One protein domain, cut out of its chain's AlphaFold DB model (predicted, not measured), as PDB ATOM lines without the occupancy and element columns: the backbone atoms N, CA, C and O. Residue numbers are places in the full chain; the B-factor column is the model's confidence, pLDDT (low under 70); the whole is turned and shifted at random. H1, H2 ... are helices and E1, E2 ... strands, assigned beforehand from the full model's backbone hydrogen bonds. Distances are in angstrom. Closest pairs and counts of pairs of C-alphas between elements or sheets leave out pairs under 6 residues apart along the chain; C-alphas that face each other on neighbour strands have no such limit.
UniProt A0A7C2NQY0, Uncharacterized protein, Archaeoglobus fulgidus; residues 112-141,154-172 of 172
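AT A GLANCE: This is residues 112 to 141 and 154 to 172 of the 172 residues of an uncharacterized protein of Archaeoglobus fulgidus (UniProt A0A7C2NQY0). A small, strongly twisted sheet of four antiparallel strands makes the body, with one short helix, H1, packed over one of its faces at a slant. The strands stand side by side in the order E1, E2, E3, E4, and a stretch with no named element, residues 132 to 141, leads from E3 to a cut in the chain. The printed part has 49 residues, with four named strands and one named helix in the order E1, E2, E3, E4, H1, and its class is mixed, helices and strands. It is compact, with a radius of gyration of the C-alphas of 11.0 A, and spans 28 by 26 by 19 A.

HOW THE PARTS SIT: The inner strands of the sheet are E2, residues 117 to 122, and E3, residues 125 to 131, an antiparallel hairpin with 149 degrees between their directions. N 120 and O 127 are 2.9 A apart, within hydrogen-bond range, as are N 127 and O 120 at 2.9 A. One edge strand is E4, residues 157 to 162, antiparallel to E3 at 150 degrees, with N 158 and O 130 within hydrogen-bond range at 2.8 A. The other edge strand is E1, residues 112 to 114, which forms a hairpin with E2 at 156 degrees; N 113 and O 117 are 2.9 A apart. E1, E2 and E3 form a meander, each strand the antiparallel neighbour of the one before. E1 and E4 are apart. H1, residues 164 to 171, is on the sheet at a height over the sheet of 8.5 A. It lies over E3, but E4 only just falls short, with 2 of the helix's C-alphas over it. On the local plane H1 and E3 stand at 34 degrees, and H1 runs slantwise to the strands. The closest C-alphas of E3 and H1 are those of Phe 126 and Ala 167, 6.5 A apart. In H1 every O i to N i+4 pair is within hydrogen-bond range.

IN THESE COORDINATES: E3 is the longest strand by residues and measures 18.4 A from first to last C-alpha. E2 and E4 each measure 15.7 A, H1 10.7 A and E1 5.6 A. E1 begins at C-alpha 112, at (160.767, 198.969, 192.914). E3 begins at C-alpha 125, at (146.511, 206.739, 188.731), and H1 ends at C-alpha 171, at (154.529, 201.029, 199.850).

THE WHOLE: The two C-alphas farthest apart are those of Glu 154 and Leu 172, 33.0 A. Residues 142 to 153 are not printed, and C-alphas 141 and 154 are 24.7 A apart across this cut, which lies in the link from E3 to E4. The links from E1 to E2, E2 to E3 and E4 to H1 are tight. The mean pLDDT of the printed part is 89.8, and residues 137 to 140 are under 70.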
ATOM      1  N   LYS A 112     160.325 200.186 193.600       92.00
ATOM      2  CA  LYS A 112     160.767 198.969 192.914       92.00
ATOM      3  C   LYS A 112     160.469 197.779 193.825       92.00
ATOM      4  O   LYS A 112     160.935 197.763 194.961       92.00
ATOM      5  N   ILE A 113     159.640 196.845 193.362       92.75
ATOM      6  CA  ILE A 113     159.285 195.639 194.126       92.75
ATOM      7  C   ILE A 113     160.364 194.580 193.909       92.75
ATOM      8  O   ILE A 113     160.870 193.995 194.861       92.75
ATOM      9  N   ASN A 114     160.744 194.379 192.648       91.88
ATOM     10  CA  ASN A 114     161.883 193.572 192.230       91.88
ATOM     11  C   ASN A 114     162.374 194.060 190.853       91.88
ATOM     12  O   ASN A 114     161.966 195.111 190.362       91.88
ATOM     13  N   ASP A 115     163.273 193.309 190.226       91.00
ATOM     14  CA  ASP A 115     163.886 193.663 188.943       91.00
ATOM     15  C   ASP A 115     162.932 193.711 187.747       91.00
ATOM     16  O   ASP A 115     163.247 194.358 186.750       91.00
ATOM     17  N   GLN A 116     161.772 193.074 187.850       93.69
ATOM     18  CA  GLN A 116     160.768 192.969 186.791       93.69
ATOM     19  C   GLN A 116     159.424 193.584 187.199       93.69
ATOM     20  O   GLN A 116     158.473 193.560 186.420       93.69
ATOM     21  N   GLU A 117     159.319 194.142 188.406       94.62
ATOM     22  CA  GLU A 117     158.056 194.599 188.975       94.62
ATOM     23  C   GLU A 117     158.220 195.917 189.726       94.62
ATOM     24  O   GLU A 117     159.057 196.060 190.625       94.62
ATOM     25  N   ILE A 118     157.378 196.885 189.376       94.88
ATOM     26  CA  ILE A 118     157.373 198.214 189.983       94.88
ATOM     27  C   ILE A 118     155.955 198.653 190.336       94.88
ATOM     28  O   ILE A 118     154.989 198.340 189.638       94.88
ATOM     29  N   LEU A 119     155.854 199.453 191.391       95.62
ATOM     30  CA  LEU A 119     154.709 200.314 191.645       95.62
ATOM     31  C   LEU A 119     154.984 201.676 191.008       95.62
ATOM     32  O   LEU A 119     156.006 202.306 191.306       95.62
ATOM     33  N   ALA A 120     154.067 202.151 190.171       95.81
ATOM     34  CA  ALA A 120     154.212 203.409 189.456       95.81
ATOM     35  C   ALA A 120     152.956 204.291 189.523       95.81
ATOM     36  O   ALA A 120     151.834 203.798 189.638       95.81
ATOM     37  N   GLY A 121     153.175 205.602 189.449       96.19
ATOM     38  CA  GLY A 121     152.164 206.637 189.285       96.19
ATOM     39  C   GLY A 121     152.083 207.120 187.836       96.19
ATOM     40  O   GLY A 121     153.084 207.125 187.113       96.19
ATOM     41  N   LEU A 122     150.880 207.504 187.415       97.50
ATOM     42  CA  LEU A 122     150.622 208.169 186.140       97.50
ATOM     43  C   LEU A 122     149.400 209.085 186.268       97.50
ATOM     44  O   LEU A 122     148.263 208.604 186.243       97.50
ATOM     45  N   LEU A 123     149.625 210.396 186.381       95.50
ATOM     46  CA  LEU A 123     148.579 211.427 186.371       95.50
ATOM     47  C   LEU A 123     147.439 211.107 187.353       95.50
ATOM     48  O   LEU A 123     146.266 211.053 186.992       95.50
ATOM     49  N   GLY A 124     147.808 210.806 188.600       93.50
ATOM     50  CA  GLY A 124     146.866 210.466 189.675       93.50
ATOM     51  C   GLY A 124     146.386 209.009 189.701       93.50
ATOM     52  O   GLY A 124     145.685 208.625 190.636       93.50
ATOM     53  N   ASN A 125     146.776 208.179 188.730       96.12
ATOM     54  CA  ASN A 125     146.511 206.739 188.731       96.12
ATOM     55  C   ASN A 125     147.707 205.955 189.270       96.12
ATOM     56  O   ASN A 125     148.851 206.391 189.141       96.12
ATOM     57  N   PHE A 126     147.437 204.771 189.818       97.31
ATOM     58  CA  PHE A 126     148.454 203.853 190.323       97.31
ATOM     59  C   PHE A 126     148.425 202.543 189.550       97.31
ATOM     60  O   PHE A 126     147.354 201.990 189.283       97.31
ATOM     61  N   PHE A 127     149.608 202.039 189.223       97.56
ATOM     62  CA  PHE A 127     149.778 200.802 188.480       97.56
ATOM     63  C   PHE A 127     150.840 199.923 189.128       97.56
ATOM     64  O   PHE A 127     151.930 200.388 189.459       97.56
ATOM     65  N   LEU A 128     150.531 198.635 189.247       97.50
ATOM     66  CA  LEU A 128     151.543 197.596 189.355       97.50
ATOM     67  C   LEU A 128     151.937 197.189 187.937       97.50
ATOM     68  O   LEU A 128     151.089 196.738 187.163       97.50
ATOM     69  N   ILE A 129     153.205 197.370 187.592       96.38
ATOM     70  CA  ILE A 129     153.728 197.086 186.257       96.38
ATOM     71  C   ILE A 129     154.672 195.903 186.363       96.38
ATOM     72  O   ILE A 129     155.624 195.938 187.143       96.38
ATOM     73  N   LYS A 130     154.407 194.871 185.563       95.94
ATOM     74  CA  LYS A 130     155.242 193.676 185.436       95.94
ATOM     75  C   LYS A 130     155.851 193.653 184.042       95.94
ATOM     76  O   LYS A 130     155.104 193.618 183.070       95.94
ATOM     77  N   SER A 131     157.174 193.661 183.930       93.06
ATOM     78  CA  SER A 131     157.888 193.556 182.654       93.06
ATOM     79  C   SER A 131     158.524 192.179 182.504       93.06
ATOM     80  O   SER A 131     158.976 191.572 183.474       93.06
ATOM     81  N   LYS A 132     158.603 191.683 181.265       88.88
ATOM     82  CA  LYS A 132     159.458 190.533 180.933       88.88
ATOM     83  C   LYS A 132     160.944 190.857 181.139       88.88
ATOM     84  O   LYS A 132     161.736 189.947 181.385       88.88
ATOM     85  N   TYR A 133     161.327 192.131 181.058       87.44
ATOM     86  CA  TYR A 133     162.715 192.580 181.110       87.44
ATOM     87  C   TYR A 133     163.051 193.305 182.414       87.44
ATOM     88  O   TYR A 133     162.180 193.725 183.172       87.44
ATOM     89  N   PHE A 134     164.352 193.450 182.660       86.50
ATOM     90  CA  PHE A 134     164.877 194.220 183.779       86.50
ATOM     91  C   PHE A 134     164.485 195.699 183.667       86.50
ATOM     92  O   PHE A 134     164.762 196.346 182.654       86.50
ATOM     93  N   ILE A 135     163.905 196.244 184.737       83.75
ATOM     94  CA  ILE A 135     163.598 197.668 184.869       83.75
ATOM     95  C   ILE A 135     164.758 198.344 185.625       83.75
ATOM     96  O   ILE A 135     164.955 198.089 186.824       83.75
ATOM     97  N   PRO A 136     165.549 199.205 184.952       80.12
ATOM     98  CA  PRO A 136     166.718 199.822 185.558       80.12
ATOM     99  C   PRO A 136     166.337 200.829 186.640       80.12
ATOM    100  O   PRO A 136     165.409 201.624 186.481       80.12
ATOM    101  N   GLU A 137     167.128 200.855 187.712       68.38
ATOM    102  CA  GLU A 137     167.134 201.968 188.659       68.38
ATOM    103  C   GLU A 137     167.793 203.170 187.984       68.38
ATOM    104  O   GLU A 137     169.005 203.361 188.050       68.38
ATOM    105  N   LYS A 138     167.011 203.962 187.248       63.28
ATOM    106  CA  LYS A 138     167.507 205.225 186.701       63.28
ATOM    107  C   LYS A 138     167.324 206.356 187.705       63.28
ATOM    108  O   LYS A 138     166.265 206.508 188.325       63.28
ATOM    109  N   GLU A 139     168.349 207.200 187.792       48.28
ATOM    110  CA  GLU A 139     168.226 208.547 188.338       48.28
ATOM    111  C   GLU A 139     167.046 209.249 187.652       48.28
ATOM    112  O   GLU A 139     166.925 209.253 186.428       48.28
ATOM    113  N   GLY A 140     166.125 209.784 188.450       57.94
ATOM    114  CA  GLY A 140     164.931 210.466 187.950       57.94
ATOM    115  C   GLY A 140     163.611 209.749 188.210       57.94
ATOM    116  O   GLY A 140     162.586 210.396 188.041       57.94
ATOM    117  N   ARG A 141     163.589 208.490 188.680       85.31
ATOM    118  CA  ARG A 141     162.354 207.747 189.040       85.31
ATOM    119  C   ARG A 141     161.258 207.773 187.959       85.31
ATOM    120  O   ARG A 141     160.099 207.608 188.304       85.31
ATOM    121  N   GLU A 154     154.479 193.457 169.999       81.06
ATOM    122  CA  GLU A 154     154.171 192.677 171.199       81.06
ATOM    123  C   GLU A 154     154.480 193.514 172.442       81.06
ATOM    124  O   GLU A 154     155.631 193.882 172.690       81.06
ATOM    125  N   LEU A 155     153.458 193.792 173.252       83.75
ATOM    126  CA  LEU A 155     153.657 194.417 174.553       83.75
ATOM    127  C   LEU A 155     154.427 193.475 175.478       83.75
ATOM    128  O   LEU A 155     154.039 192.330 175.720       83.75
ATOM    129  N   THR A 156     155.527 193.979 176.021       87.69
ATOM    130  CA  THR A 156     156.418 193.225 176.910       87.69
ATOM    131  C   THR A 156     156.084 193.420 178.385       87.69
ATOM    132  O   THR A 156     156.614 192.714 179.246       87.69
ATOM    133  N   GLU A 157     155.160 194.334 178.667       93.06
ATOM    134  CA  GLU A 157     154.713 194.728 179.991       93.06
ATOM    135  C   GLU A 157     153.229 194.439 180.185       93.06
ATOM    136  O   GLU A 157     152.417 194.592 179.275       93.06
ATOM    137  N   ARG A 158     152.876 194.079 181.419       96.12
ATOM    138  CA  ARG A 158     151.498 193.978 181.890       96.12
ATOM    139  C   ARG A 158     151.249 195.029 182.951       96.12
ATOM    140  O   ARG A 158     152.050 195.190 183.876       96.12
ATOM    141  N   PHE A 159     150.119 195.709 182.833       97.56
ATOM    142  CA  PHE A 159     149.734 196.801 183.713       97.56
ATOM    143  C   PHE A 159     148.505 196.386 184.506       97.56
ATOM    144  O   PHE A 159     147.509 195.950 183.940       97.56
ATOM    145  N   TYR A 160     148.547 196.551 185.821       97.69
ATOM    146  CA  TYR A 160     147.400 196.318 186.689       97.69
ATOM    147  C   TYR A 160     147.083 197.619 187.404       97.69
ATOM    148  O   TYR A 160     147.868 198.079 188.234       97.69
ATOM    149  N   ARG A 161     145.947 198.233 187.060       97.12
ATOM    150  CA  ARG A 161     145.487 199.436 187.756       97.12
ATOM    151  C   ARG A 161     145.111 199.068 189.187       97.12
ATOM    152  O   ARG A 161     144.384 198.098 189.398       97.12
ATOM    153  N   LEU A 162     145.603 199.854 190.134       97.12
ATOM    154  CA  LEU A 162     145.353 199.693 191.559       97.12
ATOM    155  C   LEU A 162     144.471 200.829 192.080       97.12
ATOM    156  O   LEU A 162     144.535 201.965 191.598       97.12
ATOM    157  N   SER A 163     143.690 200.530 193.109       96.00
ATOM    158  CA  SER A 163     143.131 201.535 194.010       96.00
ATOM    159  C   SER A 163     144.239 202.199 194.837       96.00
ATOM    160  O   SER A 163     145.378 201.724 194.915       96.00
ATOM    161  N   LYS A 164     143.905 203.317 195.484       94.00
ATOM    162  CA  LYS A 164     144.845 204.030 196.356       94.00
ATOM    163  C   LYS A 164     145.247 203.165 197.554       94.00
ATOM    164  O   LYS A 164     146.411 203.164 197.943       94.00
ATOM    165  N   GLU A 165     144.297 202.431 198.118       95.75
ATOM    166  CA  GLU A 165     144.477 201.538 199.260       95.75
ATOM    167  C   GLU A 165     145.412 200.376 198.905       95.75
ATOM    168  O   GLU A 165     146.349 200.088 199.649       95.75
ATOM    169  N   GLU A 166     145.221 199.766 197.731       96.12
ATOM    170  CA  GLU A 166     146.119 198.723 197.223       96.12
ATOM    171  C   GLU A 166     147.533 199.267 196.999       96.12
ATOM    172  O   GLU A 166     148.504 198.660 197.450       96.12
ATOM    173  N   ALA A 167     147.666 200.435 196.361       94.69
ATOM    174  CA  ALA A 167     148.963 201.070 196.129       94.69
ATOM    175  C   ALA A 167     149.699 201.397 197.441       94.69
ATOM    176  O   ALA A 167     150.910 201.192 197.535       94.69
ATOM    177  N   LEU A 168     148.979 201.862 198.470       93.25
ATOM    178  CA  LEU A 168     149.531 202.081 199.810       93.25
ATOM    179  C   LEU A 168     150.049 200.779 200.428       93.25
ATOM    180  O   LEU A 168     151.135 200.784 201.000       93.25
ATOM    181  N   GLY A 169     149.325 199.670 200.257       93.44
ATOM    182  CA  GLY A 169     149.746 198.352 200.734       93.44
ATOM    183  C   GLY A 169     151.101 197.902 200.179       93.44
ATOM    184  O   GLY A 169     151.887 197.312 200.909       93.44
ATOM    185  N   TYR A 170     151.419 198.243 198.926       90.31
ATOM    186  CA  TYR A 170     152.736 197.967 198.339       90.31
ATOM    187  C   TYR A 170     153.846 198.876 198.870       90.31
ATOM    188  O   TYR A 170     155.016 198.513 198.766       90.31
ATOM    189  N   MET A 171     153.525 200.068 199.381       87.06
ATOM    190  CA  MET A 171     154.529 201.029 199.850       87.06
ATOM    191  C   MET A 171     155.029 200.742 201.266       87.06
ATOM    192  O   MET A 171     156.187 201.066 201.542       87.06
ATOM    193  N   LEU A 172     154.200 200.108 202.100       81.19
ATOM    194  CA  LEU A 172     154.569 199.589 203.423       81.19
ATOM    195  C   LEU A 172     155.655 198.500 203.331       81.19
ATOM    196  O   LEU A 172     156.369 198.337 204.340       81.19
TER     197      LEU A 172